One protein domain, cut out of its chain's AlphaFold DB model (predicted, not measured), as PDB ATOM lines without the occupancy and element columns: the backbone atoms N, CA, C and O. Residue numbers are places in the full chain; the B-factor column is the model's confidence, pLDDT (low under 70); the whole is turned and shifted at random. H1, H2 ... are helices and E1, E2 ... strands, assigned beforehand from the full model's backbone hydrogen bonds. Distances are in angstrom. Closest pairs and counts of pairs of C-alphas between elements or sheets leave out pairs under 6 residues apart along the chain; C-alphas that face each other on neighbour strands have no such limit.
ATOM      1  N   ASP A  48     122.762 121.717 112.563       95.06
ATOM      2  CA  ASP A  48     123.723 122.814 112.542       95.06
ATOM      3  C   ASP A  48     122.996 124.166 112.637       95.06
ATOM      4  O   ASP A  48     121.769 124.238 112.473       95.06
ATOM      5  N   LEU A  49     123.748 125.233 112.900       96.81
ATOM      6  CA  LEU A  49     123.251 126.606 112.963       96.81
ATOM      7  C   LEU A  49     124.104 127.506 112.067       96.81
ATOM      8  O   LEU A  49     125.332 127.451 112.089       96.81
ATOM      9  N   TYR A  50     123.444 128.389 111.330       97.44
ATOM     10  CA  TYR A  50     124.074 129.306 110.391       97.44
ATOM     11  C   TYR A  50     123.722 130.744 110.727       97.44
ATOM     12  O   TYR A  50     122.627 131.033 111.208       97.44
ATOM     13  N   ALA A  51     124.654 131.645 110.441       97.75
ATOM     14  CA  ALA A  51     124.427 133.075 110.511       97.75
ATOM     15  C   ALA A  51     124.511 133.673 109.108       97.75
ATOM     16  O   ALA A  51     125.326 133.233 108.293       97.75
ATOM     17  N   CYS A  52     123.687 134.675 108.822       98.12
ATOM     18  CA  CYS A  52     123.755 135.419 107.571       98.12
ATOM     19  C   CYS A  52     123.674 136.926 107.796       98.12
ATOM     20  O   CYS A  52     123.094 137.387 108.782       98.12
ATOM     21  N   LEU A  53     124.290 137.675 106.884       98.31
ATOM     22  CA  LEU A  53     124.417 139.124 106.924       98.31
ATOM     23  C   LEU A  53     124.177 139.715 105.534       98.31
ATOM     24  O   LEU A  53     124.796 139.322 104.549       98.31
ATOM     25  N   GLY A  54     123.300 140.707 105.477       97.38
ATOM     26  CA  GLY A  54     123.043 141.540 104.316       97.38
ATOM     27  C   GLY A  54     123.340 142.977 104.691       97.38
ATOM     28  O   GLY A  54     122.780 143.503 105.654       97.38
ATOM     29  N   TRP A  55     124.234 143.618 103.953       97.19
ATOM     30  CA  TRP A  55     124.613 144.990 104.252       97.19
ATOM     31  C   TRP A  55     123.520 145.990 103.880       97.19
ATOM     32  O   TRP A  55     122.816 145.757 102.899       97.19
ATOM     33  N   PRO A  56     123.409 147.128 104.592       95.88
ATOM     34  CA  PRO A  56     122.503 148.200 104.199       95.88
ATOM     35  C   PRO A  56     122.727 148.612 102.741       95.88
ATOM     36  O   PRO A  56     123.862 148.610 102.249       95.88
ATOM     37  N   SER A  57     121.657 148.952 102.025       92.25
ATOM     38  CA  SER A  57     121.803 149.493 100.672       92.25
ATOM     39  C   SER A  57     122.283 150.943 100.736       92.25
ATOM     40  O   SER A  57     122.114 151.626 101.745       92.25
ATOM     41  N   GLU A  58     122.888 151.417  99.652       84.88
ATOM     42  CA  GLU A  58     123.319 152.810  99.567       84.88
ATOM     43  C   GLU A  58     122.118 153.759  99.578       84.88
ATOM     44  O   GLU A  58     121.053 153.451  99.033       84.88
ATOM     45  N   VAL A  59     122.308 154.913 100.219       83.38
ATOM     46  CA  VAL A  59     121.371 156.033 100.150       83.38
ATOM     47  C   VAL A  59     121.658 156.776  98.853       83.38
ATOM     48  O   VAL A  59     122.800 157.144  98.584       83.38
ATOM     49  N   THR A  60     120.626 156.986  98.046       81.75
ATOM     50  CA  THR A  60     120.713 157.760  96.802       81.75
ATOM     51  C   THR A  60     119.752 158.935  96.883       81.75
ATOM     52  O   THR A  60     118.818 158.913  97.680       81.75
ATOM     53  N   ASP A  61     119.893 159.921  95.999       76.69
ATOM     54  CA  ASP A  61     118.957 161.057  95.932       76.69
ATOM     55  C   ASP A  61     117.490 160.622  95.722       76.69
ATOM     56  O   ASP A  61     116.559 161.363  96.025       76.69
ATOM     57  N   SER A  62     117.280 159.408  95.200       77.25
ATOM     58  CA  SER A  62     115.963 158.828  94.910       77.25
ATOM     59  C   SER A  62     115.438 157.845  95.962       77.25
ATOM     60  O   SER A  62     114.300 157.386  95.850       77.25
ATOM     61  N   SER A  63     116.251 157.463  96.952       79.62
ATOM     62  CA  SER A  63     115.887 156.437  97.929       79.62
ATOM     63  C   SER A  63     116.684 156.581  99.219       79.62
ATOM     64  O   SER A  63     117.914 156.587  99.191       79.62
ATOM     65  N   ASP A  64     115.976 156.545 100.350       82.19
ATOM     66  CA  ASP A  64     116.548 156.552 101.705       82.19
ATOM     67  C   ASP A  64     117.398 155.306 102.034       82.19
ATOM     68  O   ASP A  64     117.912 155.177 103.143       82.19
ATOM     69  N   GLY A  65     117.549 154.377 101.086       87.69
ATOM     70  CA  GLY A  65     118.226 153.104 101.277       87.69
ATOM     71  C   GLY A  65     117.385 152.099 102.067       87.69
ATOM     72  O   GLY A  65     116.268 152.362 102.517       87.69
ATOM     73  N   GLN A  66     117.917 150.893 102.216       92.88
ATOM     74  CA  GLN A  66     117.314 149.801 102.960       92.88
ATOM     75  C   GLN A  66     118.223 149.387 104.115       92.88
ATOM     76  O   GLN A  66     119.444 149.335 103.940       92.88
ATOM     77  N   PRO A  67     117.648 149.046 105.282       95.56
ATOM     78  CA  PRO A  67     118.441 148.611 106.415       95.56
ATOM     79  C   PRO A  67     119.116 147.286 106.096       95.56
ATOM     80  O   PRO A  67     118.529 146.410 105.459       95.56
ATOM     81  N   GLY A  68     120.336 147.133 106.598       97.31
ATOM     82  CA  GLY A  68     120.999 145.847 106.626       97.31
ATOM     83  C   GLY A  68     120.254 144.881 107.537       97.31
ATOM     84  O   GLY A  68     119.461 145.284 108.397       97.31
ATOM     85  N   TYR A  69     120.515 143.601 107.330       98.19
ATOM     86  CA  TYR A  69     119.793 142.496 107.929       98.19
ATOM     87  C   TYR A  69     120.772 141.434 108.420       98.19
ATOM     88  O   TYR A  69     121.713 141.085 107.717       98.19
ATOM     89  N   ALA A  70     120.537 140.904 109.611       98.31
ATOM     90  CA  ALA A  70     121.320 139.832 110.203       98.31
ATOM     91  C   ALA A  70     120.371 138.783 110.779       98.31
ATOM     92  O   ALA A  70     119.359 139.150 111.374       98.31
ATOM     93  N   ALA A  71     120.686 137.497 110.637       98.31
ATOM     94  CA  ALA A  71     119.848 136.438 111.192       98.31
ATOM     95  C   ALA A  71     120.615 135.172 111.546       98.31
ATOM     96  O   ALA A  71     121.648 134.863 110.949       98.31
ATOM     97  N   ILE A  72     120.038 134.420 112.485       98.06
ATOM     98  CA  ILE A  72     120.468 133.080 112.873       98.06
ATOM     99  C   ILE A  72     119.411 132.067 112.436       98.06
ATOM    100  O   ILE A  72     118.230 132.191 112.773       98.06
ATOM    101  N   VAL A  73     119.840 131.036 111.715       97.94
ATOM    102  CA  VAL A  73     118.983 129.973 111.183       97.94
ATOM    103  C   VAL A  73     119.468 128.625 111.688       97.94
ATOM    104  O   VAL A  73     120.637 128.283 111.534       97.94
ATOM    105  N   GLY A  74     118.564 127.836 112.260       97.00
ATOM    106  CA  GLY A  74     118.831 126.453 112.630       97.00
ATOM    107  C   GLY A  74     118.311 125.463 111.599       97.00
ATOM    108  O   GLY A  74     117.200 125.608 111.086       97.00
ATOM    109  N   ILE A  75     119.099 124.425 111.322       96.06
ATOM    110  CA  ILE A  75     118.667 123.292 110.501       96.06
ATOM    111  C   ILE A  75     118.080 122.237 111.424       96.06
ATOM    112  O   ILE A  75     118.802 121.566 112.151       96.06
ATOM    113  N   VAL A  76     116.760 122.116 111.422       94.12
ATOM    114  CA  VAL A  76     115.997 121.277 112.342       94.12
ATOM    115  C   VAL A  76     116.370 119.813 112.159       94.12
ATOM    116  O   VAL A  76     116.242 119.251 111.068       94.12
ATOM    117  N   ARG A  77     116.778 119.192 113.265       90.69
ATOM    118  CA  ARG A  77     116.964 117.752 113.369       90.69
ATOM    119  C   ARG A  77     115.671 117.138 113.910       90.69
ATOM    120  O   ARG A  77     115.239 117.531 114.995       90.69
ATOM    121  N   THR A  84     113.099 111.040 108.078       62.50
ATOM    122  CA  THR A  84     114.478 110.497 108.123       62.50
ATOM    123  C   THR A  84     115.451 111.002 107.082       62.50
ATOM    124  O   THR A  84     116.610 110.594 107.141       62.50
ATOM    125  N   ASP A  85     115.033 111.846 106.140       76.81
ATOM    126  CA  ASP A  85     115.946 112.335 105.110       76.81
ATOM    127  C   ASP A  85     116.563 113.686 105.505       76.81
ATOM    128  O   ASP A  85     115.891 114.721 105.407       76.81
ATOM    129  N   PRO A  86     117.847 113.728 105.917       79.00
ATOM    130  CA  PRO A  86     118.499 114.969 106.310       79.00
ATOM    131  C   PRO A  86     118.632 115.957 105.146       79.00
ATOM    132  O   PRO A  86     118.800 117.146 105.399       79.00
ATOM    133  N   ILE A  87     118.521 115.503 103.888       82.12
ATOM    134  CA  ILE A  87     118.492 116.374 102.699       82.12
ATOM    135  C   ILE A  87     117.274 117.292 102.742       82.12
ATOM    136  O   ILE A  87     117.345 118.462 102.363       82.12
ATOM    137  N   ASN A  88     116.159 116.779 103.261       85.38
ATOM    138  CA  ASN A  88     114.880 117.469 103.354       85.38
ATOM    139  C   ASN A  88     114.682 118.190 104.695       85.38
ATOM    140  O   ASN A  88     113.567 118.611 105.012       85.38
ATOM    141  N   ALA A  89     115.763 118.394 105.457       89.88
ATOM    142  CA  ALA A  89     115.716 119.079 106.741       89.88
ATOM    143  C   ALA A  89     115.009 120.442 106.647       89.88
ATOM    144  O   ALA A  89     115.107 121.170 105.648       89.88
ATOM    145  N   LYS A  90     114.268 120.760 107.711       93.75
ATOM    146  CA  LYS A  90     113.524 122.013 107.857       93.75
ATOM    147  C   LYS A  90     114.467 123.099 108.373       93.75
ATOM    148  O   LYS A  90     115.389 122.828 109.133       93.75
ATOM    149  N   PHE A  91     114.228 124.335 107.972       95.75
ATOM    150  CA  PHE A  91     114.973 125.516 108.379       95.75
ATOM    151  C   PHE A  91     114.110 126.334 109.332       95.75
ATOM    152  O   PHE A  91     112.929 126.576 109.066       95.75
ATOM    153  N   GLN A  92     114.695 126.778 110.433       96.75
ATOM    154  CA  GLN A  92     114.017 127.595 111.422       96.75
ATOM    155  C   GLN A  92     114.789 128.890 111.633       96.75
ATOM    156  O   GLN A  92     115.943 128.866 112.053       96.75
ATOM    157  N   LEU A  93     114.138 130.019 111.370       97.56
ATOM    158  CA  LEU A  93     114.638 131.327 111.766       97.56
ATOM    159  C   LEU A  93     114.547 131.437 113.288       97.56
ATOM    160  O   LEU A  93     113.452 131.367 113.854       97.56
ATOM    161  N   LEU A  94     115.699 131.552 113.940       96.88
ATOM    162  CA  LEU A  94     115.788 131.615 115.395       96.88
ATOM    163  C   LEU A  94     115.677 133.048 115.888       96.88
ATOM    164  O   LEU A  94     114.941 133.299 116.838       96.88
ATOM    165  N   ASP A  95     116.370 133.965 115.222       97.56
ATOM    166  CA  ASP A  95     116.392 135.381 115.571       97.56
ATOM    167  C   ASP A  95     116.867 136.213 114.382       97.56
ATOM    168  O   ASP A  95     117.559 135.705 113.490       97.56
ATOM    169  N   GLU A  96     116.519 137.491 114.388       97.94
ATOM    170  CA  GLU A  96     116.885 138.436 113.346       97.94
ATOM    171  C   GLU A  96     117.021 139.865 113.880       97.94
ATOM    172  O   GLU A  96     116.384 140.284 114.843       97.94
ATOM    173  N   ALA A  97     117.863 140.646 113.214       97.94
ATOM    174  CA  ALA A  97     118.094 142.045 113.519       97.94
ATOM    175  C   ALA A  97     118.195 142.863 112.230       97.94
ATOM    176  O   ALA A  97     118.597 142.366 111.179       97.94
ATOM    177  N   LYS A  98     117.856 144.152 112.326       97.12
ATOM    178  CA  LYS A  98     118.003 145.113 111.229       97.12
ATOM    179  C   LYS A  98     118.583 146.435 111.715       97.12
ATOM    180  O   LYS A  98     118.295 146.856 112.836       97.12
ATOM    181  N   SER A  99     119.365 147.104 110.873       96.69
ATOM    182  CA  SER A  99     119.913 148.436 111.158       96.69
ATOM    183  C   SER A  99     120.358 149.144 109.878       96.69
ATOM    184  O   SER A  99     120.890 148.503 108.978       96.69
ATOM    185  N   MET A 100     120.173 150.467 109.806       95.38
ATOM    186  CA  MET A 100     120.770 151.308 108.750       95.38
ATOM    187  C   MET A 100     122.263 151.564 109.001       95.38
ATOM    188  O   MET A 100     123.033 151.760 108.070       95.38
ATOM    189  N   ASP A 101     122.668 151.561 110.269       95.31
ATOM    190  CA  ASP A 101     124.033 151.824 110.712       95.31
ATOM    191  C   ASP A 101     124.816 150.501 110.785       95.31
ATOM    192  O   ASP A 101     124.391 149.560 111.468       95.31
ATOM    193  N   VAL A 102     125.946 150.442 110.068       95.75
ATOM    194  CA  VAL A 102     126.821 149.264 109.951       95.75
ATOM    195  C   VAL A 102     127.481 148.890 111.288       95.75
ATOM    196  O   VAL A 102     127.342 147.734 111.689       95.75
ATOM    197  N   PRO A 103     128.143 149.802 112.030       95.81
ATOM    198  CA  PRO A 103     128.578 149.533 113.404       95.81
ATOM    199  C   PRO A 103     127.486 148.977 114.329       95.81
ATOM    200  O   PRO A 103     127.742 148.056 115.111       95.81
ATOM    201  N   ILE A 104     126.259 149.510 114.266       96.75
ATOM    202  CA  ILE A 104     125.136 148.978 115.055       96.75
ATOM    203  C   ILE A 104     124.762 147.574 114.574       96.75
ATOM    204  O   ILE A 104     124.563 146.692 115.408       96.75
ATOM    205  N   LEU A 105     124.704 147.340 113.261       97.62
ATOM    206  CA  LEU A 105     124.403 146.024 112.693       97.62
ATOM    207  C   LEU A 105     125.426 144.974 113.138       97.62
ATOM    208  O   LEU A 105     125.038 143.914 113.616       97.62
ATOM    209  N   LEU A 106     126.722 145.292 113.067       97.00
ATOM    210  CA  LEU A 106     127.796 144.405 113.517       97.00
ATOM    211  C   LEU A 106     127.686 144.087 115.008       97.00
ATOM    212  O   LEU A 106     127.834 142.933 115.399       97.00
ATOM    213  N   ARG A 107     127.344 145.073 115.844       96.62
ATOM    214  CA  ARG A 107     127.063 144.834 117.265       96.62
ATOM    215  C   ARG A 107     125.892 143.873 117.462       96.62
ATOM    216  O   ARG A 107     125.994 142.968 118.280       96.62
ATOM    217  N   ARG A 108     124.812 144.015 116.685       97.62
ATOM    218  CA  ARG A 108     123.695 143.057 116.710       97.62
ATOM    219  C   ARG A 108     124.140 141.658 116.286       97.62
ATOM    220  O   ARG A 108     123.704 140.693 116.897       97.62
ATOM    221  N   CYS A 109     125.039 141.529 115.310       97.12
ATOM    222  CA  CYS A 109     125.623 140.235 114.952       97.12
ATOM    223  C   CYS A 109     126.376 139.597 116.130       97.12
ATOM    224  O   CYS A 109     126.234 138.398 116.373       97.12
ATOM    225  N   LEU A 110     127.141 140.392 116.888       95.31
ATOM    226  CA  LEU A 110     127.830 139.937 118.100       95.31
ATOM    227  C   LEU A 110     126.836 139.473 119.177       95.31
ATOM    228  O   LEU A 110     126.963 138.363 119.689       95.31
ATOM    229  N   GLU A 111     125.806 140.273 119.453       96.12
ATOM    230  CA  GLU A 111     124.744 139.926 120.406       96.12
ATOM    231  C   GLU A 111     124.028 138.623 120.008       96.12
ATOM    232  O   GLU A 111     123.815 137.742 120.841       96.12
ATOM    233  N   LEU A 112     123.701 138.467 118.719       96.62
ATOM    234  CA  LEU A 112     123.068 137.268 118.171       96.62
ATOM    235  C   LEU A 112     123.955 136.032 118.346       96.62
ATOM    236  O   LEU A 112     123.507 135.025 118.896       96.62
ATOM    237  N   ARG A 113     125.221 136.083 117.913       94.56
ATOM    238  CA  ARG A 113     126.099 134.907 118.016       94.56
ATOM    239  C   ARG A 113     126.336 134.516 119.474       94.56
ATOM    240  O   ARG A 113     126.321 133.328 119.781       94.56
ATOM    241  N   GLU A 114     126.499 135.479 120.379       94.12
ATOM    242  CA  GLU A 114     126.661 135.211 121.812       94.12
ATOM    243  C   GLU A 114     125.409 134.559 122.402       94.12
ATOM    244  O   GLU A 114     125.502 133.521 123.065       94.12
ATOM    245  N   LYS A 115     124.226 135.107 122.093       95.62
ATOM    246  CA  LYS A 115     122.932 134.558 122.518       95.62
ATOM    247  C   LYS A 115     122.762 133.104 122.080       95.62
ATOM    248  O   LYS A 115     122.292 132.287 122.871       95.62
ATOM    249  N   TYR A 116     123.178 132.760 120.862       95.56
ATOM    250  CA  TYR A 116     123.014 131.416 120.298       95.56
ATOM    251  C   TYR A 116     124.243 130.505 120.458       95.56
ATOM    252  O   TYR A 116     124.297 129.441 119.850       95.56
ATOM    253  N   GLY A 117     125.191 130.849 121.334       91.31
ATOM    254  CA  GLY A 117     126.232 129.913 121.771       91.31
ATOM    255  C   GLY A 117     127.533 129.962 120.971       91.31
ATOM    256  O   GLY A 117     128.224 128.953 120.861       91.31
ATOM    257  N   PHE A 118     127.910 131.122 120.433       92.62
ATOM    258  CA  PHE A 118     129.249 131.345 119.889       92.62
ATOM    259  C   PHE A 118     130.334 130.793 120.830       92.62
ATOM    260  O   PHE A 118     130.320 131.039 122.035       92.62
ATOM    261  N   GLY A 119     131.263 130.016 120.270       86.62
ATOM    262  CA  GLY A 119     132.365 129.400 121.013       86.62
ATOM    263  C   GLY A 119     132.088 128.017 121.620       86.62
ATOM    264  O   GLY A 119     133.051 127.356 122.003       86.62
ATOM    265  N   ILE A 120     130.840 127.515 121.654       90.25
ATOM    266  CA  ILE A 120     130.559 126.142 122.147       90.25
ATOM    267  C   ILE A 120     131.107 125.054 121.211       90.25
ATOM    268  O   ILE A 120     131.428 123.952 121.645       90.25
ATOM    269  N   HIS A 121     131.220 125.369 119.920       89.88
ATOM    270  CA  HIS A 121     131.871 124.551 118.905       89.88
ATOM    271  C   HIS A 121     132.808 125.448 118.092       89.88
ATOM    272  O   HIS A 121     132.499 126.616 117.855       89.88
ATOM    273  N   LYS A 122     133.958 124.909 117.666       84.69
ATOM    274  CA  LYS A 122     135.088 125.686 117.113       84.69
ATOM    275  C   LYS A 122     134.737 126.600 115.929       84.69
ATOM    276  O   LYS A 122     135.389 127.626 115.761       84.69
ATOM    277  N   ASP A 123     133.721 126.233 115.154       83.50
ATOM    278  CA  ASP A 123     133.343 126.920 113.914       83.50
ATOM    279  C   ASP A 123     131.978 127.634 114.011       83.50
ATOM    280  O   ASP A 123     131.591 128.350 113.088       83.50
ATOM    281  N   LEU A 124     131.250 127.480 115.125       91.00
ATOM    282  CA  LEU A 124     129.886 127.997 115.258       91.00
ATOM    283  C   LEU A 124     129.872 129.532 115.267       91.00
ATOM    284  O   LEU A 124     130.475 130.151 116.142       91.00
ATOM    285  N   PHE A 125     129.172 130.130 114.297       92.75
ATOM    286  CA  PHE A 125     129.039 131.582 114.076       92.75
ATOM    287  C   PHE A 125     130.345 132.367 113.921       92.75
ATOM    288  O   PHE A 125     130.363 133.594 114.068       92.75
ATOM    289  N   ARG A 126     131.440 131.676 113.588       89.38
ATOM    290  CA  ARG A 126     132.687 132.327 113.177       89.38
ATOM    291  C   ARG A 126     132.553 132.947 111.787       89.38
ATOM    292  O   ARG A 126     133.046 134.045 111.548       89.38
ATOM    293  N   VAL A 127     131.874 132.237 110.888       94.06
ATOM    294  CA  VAL A 127     131.620 132.661 109.509       94.06
ATOM    295  C   VAL A 127     130.140 132.982 109.345       94.06
ATOM    296  O   VAL A 127     129.277 132.201 109.743       94.06
ATOM    297  N   TRP A 128     129.868 134.136 108.754       96.94
ATOM    298  CA  TRP A 128     128.548 134.614 108.377       96.94
ATOM    299  C   TRP A 128     128.414 134.529 106.856       96.94
ATOM    300  O   TRP A 128     129.332 134.901 106.127       96.94
ATOM    301  N   ILE A 129     127.277 134.038 106.368       97.75
ATOM    302  CA  ILE A 129     126.971 134.028 104.937       97.75
ATOM    303  C   ILE A 129     126.482 135.413 104.524       97.75
ATOM    304  O   ILE A 129     125.468 135.893 105.032       97.75
ATOM    305  N   GLY A 130     127.194 136.068 103.620       96.56
ATOM    306  CA  GLY A 130     126.893 137.434 103.220       96.56
ATOM    307  C   GLY A 130     127.871 137.959 102.186       96.56
ATOM    308  O   GLY A 130     128.795 137.267 101.780       96.56
ATOM    309  N   ASP A 131     127.659 139.196 101.762       95.31
ATOM    310  CA  ASP A 131     128.520 139.868 100.791       95.31
ATOM    311  C   ASP A 131     129.890 140.200 101.425       95.31
ATOM    312  O   ASP A 131     129.942 141.000 102.368       95.31
ATOM    313  N   PRO A 132     130.992 139.585 100.955       95.00
ATOM    314  CA  PRO A 132     132.317 139.791 101.527       95.00
ATOM    315  C   PRO A 132     132.983 141.089 101.054       95.00
ATOM    316  O   PRO A 132     133.976 141.489 101.652       95.00
ATOM    317  N   ASP A 133     132.467 141.747 100.014       93.94
ATOM    318  CA  ASP A 133     133.159 142.832  99.310       93.94
ATOM    319  C   ASP A 133     132.723 144.225  99.788       93.94
ATOM    320  O   ASP A 133     133.405 145.226  99.547       93.94
ATOM    321  N   ARG A 134     131.595 144.319 100.500       93.31
ATOM    322  CA  ARG A 134     131.070 145.588 101.023       93.31
ATOM    323  C   ARG A 134     131.478 145.833 102.474       93.31
ATOM    324  O   ARG A 134     131.578 144.924 103.291       93.31
ATOM    325  N   PHE A 135     131.686 147.111 102.800       92.62
ATOM    326  CA  PHE A 135     132.021 147.597 104.148       92.62
ATOM    327  C   PHE A 135     133.276 146.963 104.787       92.62
ATOM    328  O   PHE A 135     133.415 146.947 106.013       92.62
ATOM    329  N   LEU A 136     134.230 146.524 103.956       92.94
ATOM    330  CA  LEU A 136     135.490 145.887 104.358       92.94
ATOM    331  C   LEU A 136     136.244 146.652 105.452       92.94
ATOM    332  O   LEU A 136     136.643 146.062 106.449       92.94
ATOM    333  N   THR A 137     136.410 147.969 105.304       93.81
ATOM    334  CA  THR A 137     137.148 148.790 106.278       93.81
ATOM    335  C   THR A 137     136.469 148.813 107.645       93.81
ATOM    336  O   THR A 137     137.133 148.681 108.669       93.81
ATOM    337  N   THR A 138     135.142 148.949 107.689       93.69
ATOM    338  CA  THR A 138     134.389 148.960 108.951       93.69
ATOM    339  C   THR A 138     134.422 147.593 109.625       93.69
ATOM    340  O   THR A 138     134.571 147.517 110.846       93.69
ATOM    341  N   LEU A 139     134.329 146.514 108.844       94.50
ATOM    342  CA  LEU A 139     134.470 145.154 109.352       94.50
ATOM    343  C   LEU A 139     135.885 144.900 109.890       94.50
ATOM    344  O   LEU A 139     136.019 144.370 110.988       94.50
ATOM    345  N   ALA A 140     136.923 145.327 109.166       94.31
ATOM    346  CA  ALA A 140     138.319 145.187 109.576       94.31
ATOM    347  C   ALA A 140     138.593 145.904 110.904       94.31
ATOM    348  O   ALA A 140     139.047 145.263 111.844       94.31
ATOM    349  N   LEU A 141     138.200 147.177 111.032       94.44
ATOM    350  CA  LEU A 141     138.330 147.936 112.285       94.44
ATOM    351  C   LEU A 141     137.544 147.304 113.443       94.44
ATOM    352  O   LEU A 141     137.967 147.359 114.596       94.44
ATOM    353  N   THR A 142     136.380 146.715 113.153       93.81
ATOM    354  CA  THR A 142     135.598 145.989 114.165       93.81
ATOM    355  C   THR A 142     136.335 144.731 114.615       93.81
ATOM    356  O   THR A 142     136.427 144.468 115.810       93.81
ATOM    357  N   ASN A 143     136.886 143.973 113.668       94.00
ATOM    358  CA  ASN A 143     137.641 142.761 113.948       94.00
ATOM    359  C   ASN A 143     138.944 143.055 114.694       94.00
ATOM    360  O   ASN A 143     139.224 142.349 115.649       94.00
ATOM    361  N   GLU A 144     139.692 144.101 114.341       93.25
ATOM    362  CA  GLU A 144     140.899 144.518 115.073       93.25
ATOM    363  C   GLU A 144     140.611 144.709 116.567       93.25
ATOM    364  O   GLU A 144     141.292 144.120 117.401       93.25
ATOM    365  N   ARG A 145     139.522 145.407 116.913       90.69
ATOM    366  CA  ARG A 145     139.100 145.575 118.317       90.69
ATOM    367  C   ARG A 145     138.734 144.249 118.987       90.69
ATOM    368  O   ARG A 145     139.131 143.993 120.115       90.69
ATOM    369  N   LEU A 146     138.007 143.376 118.284       89.19
ATOM    370  CA  LEU A 146     137.642 142.048 118.803       89.19
ATOM    371  C   LEU A 146     138.858 141.138 119.037       89.19
ATOM    372  O   LEU A 146     138.782 140.222 119.862       89.19
ATOM    373  N   LEU A 147     139.938 141.357 118.283       88.50
ATOM    374  CA  LEU A 147     141.207 140.646 118.409       88.50
ATOM    375  C   LEU A 147     142.051 141.201 119.561       88.50
ATOM    376  O   LEU A 147     142.674 140.421 120.270       88.50
ATOM    377  N   GLU A 148     142.038 142.516 119.795       86.12
ATOM    378  CA  GLU A 148     142.678 143.125 120.973       86.12
ATOM    379  C   GLU A 148     142.048 142.631 122.286       86.12
ATOM    380  O   GLU A 148     142.756 142.359 123.256       86.12
ATOM    381  N   ASP A 149     140.726 142.446 122.287       73.75
ATOM    382  CA  ASP A 149     139.956 142.011 123.454       73.75
ATOM    383  C   ASP A 149     139.950 140.478 123.669       73.75
ATOM    384  O   ASP A 149     139.378 139.992 124.651       73.75
ATOM    385  N   GLY A 150     140.558 139.667 122.785       67.56
ATOM    386  CA  GLY A 150     140.494 138.208 122.925       67.56
ATOM    387  C   GLY A 150     141.313 137.358 121.945       67.56
ATOM    388  O   GLY A 150     142.407 137.705 121.531       67.56
ATOM    389  N   ASN A 151     140.816 136.149 121.661       71.38
ATOM    390  CA  ASN A 151     141.471 135.159 120.794       71.38
ATOM    391  C   ASN A 151     141.072 135.398 119.325       71.38
ATOM    392  O   ASN A 151     139.930 135.780 119.071       71.38
ATOM    393  N   ASP A 152     141.938 135.056 118.363       73.69
ATOM    394  CA  ASP A 152     141.739 135.155 116.901       73.69
ATOM    395  C   ASP A 152     140.386 134.639 116.386       73.69
ATOM    396  O   ASP A 152     139.898 135.003 115.314       73.69
ATOM    397  N   ARG A 153     139.750 133.757 117.157       79.12
ATOM    398  CA  ARG A 153     138.438 133.186 116.851       79.12
ATOM    399  C   ARG A 153     137.284 134.176 116.991       79.12
ATOM    400  O   ARG A 153     136.222 133.886 116.456       79.12
ATOM    401  N   ASN A 154     137.481 135.314 117.656       85.56
ATOM    402  CA  ASN A 154     136.449 136.319 117.913       85.56
ATOM    403  C   ASN A 154     136.075 137.156 116.684       85.56
ATOM    404  O   ASN A 154     135.017 137.790 116.698       85.56
ATOM    405  N   ALA A 155     136.890 137.157 115.630       90.75
ATOM    406  CA  ALA A 155     136.595 137.902 114.412       90.75
ATOM    407  C   ALA A 155     135.283 137.437 113.753       90.75
ATOM    408  O   ALA A 155     134.936 136.253 113.772       90.75
ATOM    409  N   ILE A 156     134.556 138.378 113.152       92.19
ATOM    410  CA  ILE A 156     133.451 138.094 112.237       92.19
ATOM    411  C   ILE A 156     134.057 137.895 110.850       92.19
ATOM    412  O   ILE A 156     134.616 138.827 110.268       92.19
ATOM    413  N   LEU A 157     133.943 136.679 110.323       94.56
ATOM    414  CA  LEU A 157     134.335 136.362 108.954       94.56
ATOM    415  C   LEU A 157     133.096 136.333 108.062       94.56
ATOM    416  O   LEU A 157     132.038 135.882 108.501       94.56
ATOM    417  N   LEU A 158     133.236 136.769 106.814       96.38
ATOM    418  CA  LEU A 158     132.179 136.672 105.811       96.38
ATOM    419  C   LEU A 158     132.573 135.686 104.723       96.38
ATOM    420  O   LEU A 158     133.710 135.685 104.257       96.38
ATOM    421  N   SER A 159     131.615 134.854 104.331       95.75
ATOM    422  CA  SER A 159     131.708 134.009 103.150       95.75
ATOM    423  C   SER A 159     130.578 134.380 102.201       95.75
ATOM    424  O   SER A 159     129.430 134.454 102.655       95.75
ATOM    425  N   PRO A 160     130.860 134.547 100.898       96.88
ATOM    426  CA  PRO A 160     129.802 134.732  99.924       96.88
ATOM    427  C   PRO A 160     128.869 133.511  99.938       96.88
ATOM    428  O   PRO A 160     129.337 132.384 100.154       96.88
ATOM    429  N   PRO A 161     127.561 133.705  99.709       95.75
ATOM    430  CA  PRO A 161     126.682 132.599  99.369       95.75
ATOM    431  C   PRO A 161     127.108 131.932  98.048       95.75
ATOM    432  O   PRO A 161     127.884 132.485  97.266       95.75
ATOM    433  N   ILE A 162     126.591 130.732  97.785       94.69
ATOM    434  CA  ILE A 162     126.824 130.031  96.513       94.69
ATOM    435  C   ILE A 162     126.346 130.885  95.341       94.69
ATOM    436  O   ILE A 162     125.312 131.538  95.431       94.69
ATOM    437  N   ASP A 163     127.113 130.866  94.249       94.00
ATOM    438  CA  ASP A 163     126.827 131.591  93.008       94.00
ATOM    439  C   ASP A 163     126.725 133.117  93.163       94.00
ATOM    440  O   ASP A 163     126.239 133.805  92.268       94.00
ATOM    441  N   PHE A 164     127.251 133.683  94.256       94.19
ATOM    442  CA  PHE A 164     127.192 135.120  94.543       94.19
ATOM    443  C   PHE A 164     127.673 136.017  93.391       94.19
ATOM    444  O   PHE A 164     127.089 137.070  93.149       94.19
ATOM    445  N   TYR A 165     128.688 135.584  92.640       92.88
ATOM    446  CA  TYR A 165     129.243 136.339  91.510       92.88
ATOM    447  C   TYR A 165     128.540 136.069  90.166       92.88
ATOM    448  O   TYR A 165     128.930 136.623  89.135       92.88
ATOM    449  N   VAL A 166     127.510 135.218  90.142       92.94
ATOM    450  CA  VAL A 166     126.724 134.932  88.939       92.94
ATOM    451  C   VAL A 166     125.754 136.081  88.669       92.94
ATOM    452  O   VAL A 166     125.082 136.610  89.555       92.94
ATOM    453  N   GLN A 167     125.644 136.477  87.401       87.44
ATOM    454  CA  GLN A 167     124.712 137.531  87.008       87.44
ATOM    455  C   GLN A 167     123.264 137.143  87.335       87.44
ATOM    456  O   GLN A 167     122.829 136.031  87.045       87.44
ATOM    457  N   LYS A 168     122.493 138.098  87.873       86.19
ATOM    458  CA  LYS A 168     121.073 137.926  88.245       86.19
ATOM    459  C   LYS A 168     120.824 136.848  89.310       86.19
ATOM    460  O   LYS A 168     119.701 136.358  89.427       86.19
ATOM    461  N   ILE A 169     121.825 136.520  90.131       92.88
ATOM    462  CA  ILE A 169     121.658 135.537  91.207       92.88
ATOM    463  C   ILE A 169     120.567 135.933  92.217       92.88
ATOM    464  O   ILE A 169     119.890 135.069  92.768       92.88
ATOM    465  N   PHE A 170     120.313 137.235  92.381       93.69
ATOM    466  CA  PHE A 170     119.241 137.759  93.228       93.69
ATOM    467  C   PHE A 170     117.880 137.095  92.955       93.69
ATOM    468  O   PHE A 170     117.190 136.687  93.888       93.69
ATOM    469  N   ASP A 171     117.511 136.922  91.682       94.00
ATOM    470  CA  ASP A 171     116.227 136.320  91.308       94.00
ATOM    471  C   ASP A 171     116.163 134.835  91.699       94.00
ATOM    472  O   ASP A 171     115.113 134.346  92.127       94.00
ATOM    473  N   ASN A 172     117.295 134.125  91.621       95.00
ATOM    474  CA  ASN A 172     117.401 132.742  92.083       95.00
ATOM    475  C   ASN A 172     117.267 132.667  93.609       95.00
ATOM    476  O   ASN A 172     116.489 131.855  94.098       95.00
ATOM    477  N   TYR A 173     117.922 133.559  94.359       96.75
ATOM    478  CA  TYR A 173     117.774 133.632  95.816       96.75
ATOM    479  C   TYR A 173     116.321 133.884  96.236       96.75
ATOM    480  O   TYR A 173     115.816 133.227  97.147       96.75
ATOM    481  N   VAL A 174     115.611 134.795  95.556       95.81
ATOM    482  CA  VAL A 174     114.175 135.025  95.803       95.81
ATOM    483  C   VAL A 174     113.362 133.770  95.497       95.81
ATOM    484  O   VAL A 174     112.479 133.405  96.280       95.81
ATOM    485  N   ARG A 175     113.620 133.119  94.358       94.75
ATOM    486  CA  ARG A 175     112.906 131.906  93.942       94.75
ATOM    487  C   ARG A 175     113.094 130.780  94.953       94.75
ATOM    488  O   ARG A 175     112.110 130.155  95.341       94.75
ATOM    489  N   ASP A 176     114.318 130.561  95.403       95.56
ATOM    490  CA  ASP A 176     114.660 129.454  96.290       95.56
ATOM    491  C   ASP A 176     114.174 129.712  97.720       95.56
ATOM    492  O   ASP A 176     113.621 128.817  98.358       95.56
ATOM    493  N   LEU A 177     114.227 130.959  98.198       96.00
ATOM    494  CA  LEU A 177     113.565 131.333  99.449       96.00
ATOM    495  C   LEU A 177     112.046 131.123  99.374       96.00
ATOM    496  O   LEU A 177     111.431 130.659 100.331       96.00
ATOM    497  N   ARG A 178     111.407 131.451  98.246       94.88
ATOM    498  CA  ARG A 178     109.964 131.230  98.070       94.88
ATOM    499  C   ARG A 178     109.615 129.750  97.985       94.88
ATOM    500  O   ARG A 178     108.583 129.361  98.527       94.88
ATOM    501  N   SER A 179     110.451 128.930  97.349       94.62
ATOM    502  CA  SER A 179     110.190 127.497  97.172       94.62
ATOM    503  C   SER A 179     110.101 126.763  98.514       94.62
ATOM    504  O   SER A 179     109.226 125.917  98.690       94.62
ATOM    505  N   VAL A 180     110.898 127.161  99.511       94.12
ATOM    506  CA  VAL A 180     110.847 126.592 100.872       94.12
ATOM    507  C   VAL A 180     109.692 127.123 101.731       94.12
ATOM    508  O   VAL A 180     109.498 126.657 102.856       94.12
ATOM    509  N   LEU A 181     108.910 128.082 101.227       93.75
ATOM    510  CA  LEU A 181     107.762 128.684 101.916       93.75
ATOM    511  C   LEU A 181     106.406 128.213 101.376       93.75
ATOM    512  O   LEU A 181     105.387 128.423 102.039       93.75
ATOM    513  N   LEU A 182     106.372 127.589 100.195       90.81
ATOM    514  CA  LEU A 182     105.143 127.057  99.606       90.81
ATOM    515  C   LEU A 182     104.546 125.966 100.498       90.81
ATOM    516  O   LEU A 182     105.270 125.187 101.103       90.81
ATOM    517  N   LYS A 183     103.213 125.881 100.560       84.81
ATOM    518  CA  LYS A 183     102.500 124.952 101.457       84.81
ATOM    519  C   LYS A 183     102.895 123.484 101.242       84.81
ATOM    520  O   LYS A 183     102.961 122.737 102.212       84.81
ATOM    521  N   GLU A 184     103.146 123.095  99.996       85.19
ATOM    522  CA  GLU A 184     103.469 121.719  99.589       85.19
ATOM    523  C   GLU A 184     104.925 121.341  99.884       85.19
ATOM    524  O   GLU A 184     105.214 120.196 100.213       85.19
ATOM    525  N   THR A 185     105.835 122.313  99.829       84.94
ATOM    526  CA  THR A 185     107.286 122.138 100.003       84.94
ATOM    527  C   THR A 185     107.806 122.927 101.202       84.94
ATOM    528  O   THR A 185     108.957 123.367 101.225       84.94
ATOM    529  N   ARG A 186     106.948 123.152 102.206       90.62
ATOM    530  CA  ARG A 186     107.253 124.047 103.320       90.62
ATOM    531  C   ARG A 186     108.383 123.470 104.157       90.62
ATOM    532  O   ARG A 186     108.186 122.553 104.952       90.62
ATOM    533  N   ARG A 187     109.554 124.073 104.013       92.44
ATOM    534  CA  ARG A 187     110.760 123.737 104.764       92.44
ATOM    535  C   ARG A 187     111.189 124.864 105.684       92.44
ATOM    536  O   ARG A 187     111.868 124.574 106.653       92.44
ATOM    537  N   PHE A 188     110.769 126.105 105.450       95.44
ATOM    538  CA  PHE A 188     111.184 127.254 106.253       95.44
ATOM    539  C   PHE A 188     110.101 127.720 107.241       95.44
ATOM    540  O   PHE A 188     108.921 127.883 106.895       95.44
ATOM    541  N   PHE A 189     110.514 127.972 108.483       95.44
ATOM    542  CA  PHE A 189     109.666 128.415 109.586       95.44
ATOM    543  C   PHE A 189     110.242 129.679 110.234       95.44
ATOM    544  O   PHE A 189     111.400 129.703 110.630       95.44
ATOM    545  N   PHE A 190     109.418 130.722 110.374       93.75
ATOM    546  CA  PHE A 190     109.849 132.028 110.898       93.75
ATOM    547  C   PHE A 190     109.995 132.078 112.429       93.75
ATOM    548  O   PHE A 190     110.615 132.995 112.954       93.75
ATOM    549  N   GLY A 191     109.411 131.128 113.165       88.69
ATOM    550  CA  GLY A 191     109.310 131.248 114.622       88.69
ATOM    551  C   GLY A 191     108.483 132.478 115.018       88.69
ATOM    552  O   GLY A 191     107.385 132.666 114.496       88.69
ATOM    553  N   TYR A 192     109.022 133.305 115.918       88.94
ATOM    554  CA  TYR A 192     108.405 134.556 116.393       88.94
ATOM    555  C   TYR A 192     108.951 135.815 115.694       88.94
ATOM    556  O   TYR A 192     108.679 136.929 116.131       88.94
ATOM    557  N   ASN A 193     109.727 135.629 114.628       94.38
ATOM    558  CA  ASN A 193     110.450 136.684 113.931       94.38
ATOM    559  C   ASN A 193     109.576 137.332 112.844       94.38
ATOM    560  O   ASN A 193     108.928 136.632 112.056       94.38
ATOM    561  N   ASP A 194     109.525 138.665 112.819       94.75
ATOM    562  CA  ASP A 194     108.584 139.444 112.016       94.75
ATOM    563  C   ASP A 194     109.232 140.289 110.905       94.75
ATOM    564  O   ASP A 194     108.551 140.628 109.939       94.75
ATOM    565  N   ILE A 195     110.524 140.612 110.966       95.12
ATOM    566  CA  ILE A 195     111.244 141.424 109.976       95.12
ATOM    567  C   ILE A 195     111.199 140.743 108.608       95.12
ATOM    568  O   ILE A 195     110.666 141.332 107.660       95.12
ATOM    569  N   LEU A 196     111.700 139.508 108.481       94.19
ATOM    570  CA  LEU A 196     111.675 138.788 107.203       94.19
ATOM    571  C   LEU A 196     110.240 138.498 106.749       94.19
ATOM    572  O   LEU A 196     109.926 138.609 105.561       94.19
ATOM    573  N   GLN A 197     109.345 138.168 107.686       93.38
ATOM    574  CA  GLN A 197     107.945 137.883 107.377       93.38
ATOM    575  C   GLN A 197     107.229 139.112 106.798       93.38
ATOM    576  O   GLN A 197     106.519 139.006 105.796       93.38
ATOM    577  N   ASN A 198     107.423 140.281 107.405       92.88
ATOM    578  CA  ASN A 198     106.869 141.542 106.928       92.88
ATOM    579  C   ASN A 198     107.462 141.913 105.568       92.88
ATOM    580  O   ASN A 198     106.728 142.349 104.680       92.88
ATOM    581  N   LYS A 199     108.757 141.654 105.366       91.62
ATOM    582  CA  LYS A 199     109.434 141.916 104.096       91.62
ATOM    583  C   LYS A 199     108.907 141.048 102.948       91.62
ATOM    584  O   LYS A 199     108.647 141.544 101.857       91.62
ATOM    585  N   LEU A 200     108.643 139.769 103.211       90.62
ATOM    586  CA  LEU A 200     107.996 138.871 102.247       90.62
ATOM    587  C   LEU A 200     106.614 139.370 101.809       90.62
ATOM    588  O   LEU A 200     106.247 139.187 100.650       90.62
ATOM    589  N   ARG A 201     105.857 140.005 102.715       89.50
ATOM    590  CA  ARG A 201     104.537 140.582 102.413       89.50
ATOM    591  C   ARG A 201     104.635 141.871 101.600       89.50
ATOM    592  O   ARG A 201     103.820 142.067 100.707       89.50
ATOM    593  N   SER A 202     105.610 142.736 101.895       88.69
ATOM    594  CA  SER A 202     105.824 143.986 101.149       88.69
ATOM    595  C   SER A 202     106.436 143.770  99.764       88.69
ATOM    596  O   SER A 202     106.362 144.655  98.918       88.69
ATOM    597  N   GLY A 203     107.050 142.607  99.538       88.56
ATOM    598  CA  GLY A 203     107.872 142.341  98.365       88.56
ATOM    599  C   GLY A 203     109.322 142.790  98.558       88.56
ATOM    600  O   GLY A 203     109.667 143.468  99.530       88.56
ATOM    601  N   PHE A 204     110.166 142.379  97.613       89.69
ATOM    602  CA  PHE A 204     111.598 142.660  97.605       89.69
ATOM    603  C   PHE A 204     111.939 143.575  96.439       89.69
ATOM    604  O   PHE A 204     111.432 143.386  95.331       89.69
ATOM    605  N   LEU A 205     112.804 144.550  96.701       89.12
ATOM    606  CA  LEU A 205     113.432 145.336  95.643       89.12
ATOM    607  C   LEU A 205     114.695 144.623  95.167       89.12
ATOM    608  O   LEU A 205     115.153 143.673  95.793       89.12
ATOM    609  N   LYS A 206     115.261 145.065  94.047       87.12
ATOM    610  CA  LYS A 206     116.563 144.565  93.612       87.12
ATOM    611  C   LYS A 206     117.613 144.866  94.693       87.12
ATOM    612  O   LYS A 206     117.579 145.942  95.283       87.12
ATOM    613  N   ASP A 207     118.511 143.913  94.929       86.44
ATOM    614  CA  ASP A 207     119.622 144.017  95.887       86.44
ATOM    615  C   ASP A 207     119.168 144.206  97.353       86.44
ATOM    616  O   ASP A 207     119.913 144.706  98.194       86.44
ATOM    617  N   ASP A 208     117.942 143.771  97.673       93.38
ATOM    618  CA  ASP A 208     117.387 143.801  99.026       93.38
ATOM    619  C   ASP A 208     118.284 143.041 100.026       93.38
ATOM    620  O   ASP A 208     118.514 141.836  99.838       93.38
ATOM    621  N   PRO A 209     118.756 143.683 101.115       95.56
ATOM    622  CA  PRO A 209     119.677 143.062 102.063       95.56
ATOM    623  C   PRO A 209     119.133 141.773 102.685       95.56
ATOM    624  O   PRO A 209     119.893 140.832 102.917       95.56
ATOM    625  N   CYS A 210     117.814 141.680 102.898       96.06
ATOM    626  CA  CYS A 210     117.191 140.467 103.421       96.06
ATOM    627  C   CYS A 210     117.348 139.287 102.454       96.06
ATOM    628  O   CYS A 210     117.557 138.161 102.896       96.06
ATOM    629  N   ILE A 211     117.256 139.519 101.141       96.44
ATOM    630  CA  ILE A 211     117.403 138.461 100.134       96.44
ATOM    631  C   ILE A 211     118.858 138.059  99.962       96.44
ATOM    632  O   ILE A 211     119.138 136.865  99.887       96.44
ATOM    633  N   VAL A 212     119.782 139.020  99.937       95.56
ATOM    634  CA  VAL A 212     121.217 138.712  99.855       95.56
ATOM    635  C   VAL A 212     121.641 137.835 101.037       95.56
ATOM    636  O   VAL A 212     122.325 136.835 100.838       95.56
ATOM    637  N   ALA A 213     121.164 138.153 102.245       97.12
ATOM    638  CA  ALA A 213     121.434 137.375 103.448       97.12
ATOM    639  C   ALA A 213     120.678 136.036 103.470       97.12
ATOM    640  O   ALA A 213     121.273 134.967 103.355       97.12
ATOM    641  N   MET A 214     119.349 136.080 103.615       97.44
ATOM    642  CA  MET A 214     118.521 134.894 103.852       97.44
ATOM    643  C   MET A 214     118.288 134.082 102.593       97.44
ATOM    644  O   MET A 214     118.327 132.858 102.647       97.44
ATOM    645  N   GLY A 215     118.025 134.746 101.470       96.75
ATOM    646  CA  GLY A 215     117.870 134.068 100.186       96.75
ATOM    647  C   GLY A 215     119.178 133.405  99.757       96.75
ATOM    648  O   GLY A 215     119.162 132.232  99.399       96.75
ATOM    649  N   GLY A 216     120.306 134.109  99.902       96.94
ATOM    650  CA  GLY A 216     121.639 133.553  99.666       96.94
ATOM    651  C   GLY A 216     121.961 132.372 100.581       96.94
ATOM    652  O   GLY A 216     122.414 131.327 100.106       96.94
ATOM    653  N   LEU A 217     121.673 132.483 101.883       97.62
ATOM    654  CA  LEU A 217     121.844 131.378 102.827       97.62
ATOM    655  C   LEU A 217     120.974 130.174 102.446       97.62
ATOM    656  O   LEU A 217     121.489 129.066 102.345       97.62
ATOM    657  N   VAL A 218     119.676 130.369 102.202       97.06
ATOM    658  CA  VAL A 218     118.760 129.277 101.831       97.06
ATOM    659  C   VAL A 218     119.191 128.615 100.525       97.06
ATOM    660  O   VAL A 218     119.240 127.389 100.472       97.06
ATOM    661  N   HIS A 219     119.552 129.395  99.507       96.62
ATOM    662  CA  HIS A 219     120.096 128.869  98.256       96.62
ATOM    663  C   HIS A 219     121.335 128.000  98.517       96.62
ATOM    664  O   HIS A 219     121.388 126.843  98.101       96.62
ATOM    665  N   SER A 220     122.277 128.513  99.313       95.81
ATOM    666  CA  SER A 220     123.503 127.790  99.662       95.81
ATOM    667  C   SER A 220     123.212 126.464 100.372       95.81
ATOM    668  O   SER A 220     123.770 125.419 100.035       95.81
ATOM    669  N   LEU A 221     122.279 126.491 101.324       94.56
ATOM    670  CA  LEU A 221     121.838 125.322 102.080       94.56
ATOM    671  C   LEU A 221     121.171 124.268 101.184       94.56
ATOM    672  O   LEU A 221     121.447 123.077 101.337       94.56
ATOM    673  N   LEU A 222     120.320 124.685 100.245       93.06
ATOM    674  CA  LEU A 222     119.645 123.778  99.313       93.06
ATOM    675  C   LEU A 222     120.618 123.110  98.336       93.06
ATOM    676  O   LEU A 222     120.418 121.947  97.998       93.06
ATOM    677  N   CYS A 223     121.663 123.816  97.908       90.88
ATOM    678  CA  CYS A 223     122.632 123.301  96.944       90.88
ATOM    679  C   CYS A 223     123.710 122.406  97.573       90.88
ATOM    680  O   CYS A 223     124.112 121.428  96.951       90.88
ATOM    681  N   GLN A 224     124.202 122.727  98.776       88.62
ATOM    682  CA  GLN A 224     125.358 122.030  99.367       88.62
ATOM    683  C   GLN A 224     125.029 121.097 100.534       88.62
ATOM    684  O   GLN A 224     125.874 120.279 100.893       88.62
ATOM    685  N   CYS A 225     123.856 121.220 101.163       89.94
ATOM    686  CA  CYS A 225     123.518 120.465 102.375       89.94
ATOM    687  C   CYS A 225     124.621 120.521 103.451       89.94
ATOM    688  O   CYS A 225     124.977 119.506 104.052       89.94
ATOM    689  N   THR A 226     125.173 121.713 103.703       87.44
ATOM    690  CA  THR A 226     126.391 121.928 104.510       87.44
ATOM    691  C   THR A 226     126.310 121.445 105.960       87.44
ATOM    692  O   THR A 226     127.335 121.418 106.632       87.44
ATOM    693  N   TRP A 227     125.134 121.067 106.467       89.06
ATOM    694  CA  TRP A 227     124.957 120.456 107.794       89.06
ATOM    695  C   TRP A 227     125.316 118.959 107.820       89.06
ATOM    696  O   TRP A 227     125.379 118.349 108.888       89.06
ATOM    697  N   MET A 228     125.580 118.371 106.653       88.62
ATOM    698  CA  MET A 228     126.023 116.994 106.454       88.62
ATOM    699  C   MET A 228     127.458 116.975 105.913       88.62
ATOM    700  O   MET A 228     127.957 117.965 105.380       88.62
TER     701      MET A 228
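AT A GLANCE: This is residues 48 to 77 and 84 to 228 of the 240 residues of an uncharacterized protein of viral metagenome (UniProt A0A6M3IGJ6). A strongly twisted five-stranded sheet lies between two helices, H5 packed along one face and H1 along the other. H3 crosses the side of H5 away from the sheet, H2 packs on one end of H1, H4 sits by the edge strand E3, and the loop of the E1 and E2 hairpin reaches far from the body. The printed part has 175 residues, with elements in the order E1 E2 E3 H1 E4 H2 E5 H3 H4 H5; the sheet, E3 E2 E1 E4 E5, is mixed and the class is mixed, helices and strands. It is compact, with a radius of gyration of the C-alphas of 15.7 A and spans of 49 by 45 by 31 A.

HOW THE PARTS SIT: Start at E1, residues 48 to 54, and E2, residues 68 to 76, an antiparallel hairpin with N 52 and O 71 3.0 A apart. E3, residues 90 to 99, is antiparallel to E2, with N 70 and O 97 at 2.9 A, and bends by 51 degrees at residue 94. On the other side of E1 find E4, residues 127 to 130, parallel to it, with N 53 and O 129 at 2.8 A. E5, residues 157 to 159, is parallel to E4, with N 128 and O 157 at 2.8 A. H5, residues 209 to 224, lies over E2 and E1 at a height over the sheet of 7.9 A; its closest C-alphas to E1 are Pro 209 and Gly 54, 4.3 A. H1, residues 102 to 115, is on the opposite face at 8.5 A, over E3 and E2, making three layers, helices on both faces of a sheet. E3, H1, E4 form a split strand-helix-strand unit, two parallel strands with others between them; E4, H2, E5, with H2 at residues 136 to 148, form one of neighbour strands; both crossovers are right-handed. H2 only grazes the sheet, and touches H1 at a steep tilt of 46 degrees, closest at C-alphas 138 and 103, 7.3 A. H3, residues 169 to 179, touches H5, closest at C-alphas 173 and 215, 4.4 A, about perpendicular but only just, at 73 degrees. H4, residues 195 to 202, only grazes the sheet, and is close but not clearly touching H5, with C-alphas 196 and 210 at 6.9 A. Every O i to N i+4 pair is within hydrogen-bond range in H1, H2, H3 and H4; in H5 11 of 12 are.

IN THESE COORDINATES: Find C-alpha 48 at (123.723, 122.814, 112.542), where E1 begins and runs 20.5 A. E2 spans 25.7 A and E3 27.4 A. H1 spans 19.7 A, H2 18.3 A and H3 15.2 A. H5 runs 22.0 A from C-alpha 209 at (119.677, 143.062, 102.063) to C-alpha 224 at (125.358, 122.030, 99.367).

THE WHOLE: Look for the two C-alphas farthest apart at Asp 61 and Thr 84, 52.2 A. Residues 78 to 83 are not printed, and C-alphas 77 and 84 are 9.3 A apart across this cut. The links E1 to E2, H1 to E4 and H3 to H4 are long; within the last, residues 188 to 189 pair parallel with residues 91 to 92 of E3. The mean pLDDT of the printed part is 92.1, with residues 84 and 150 under 70.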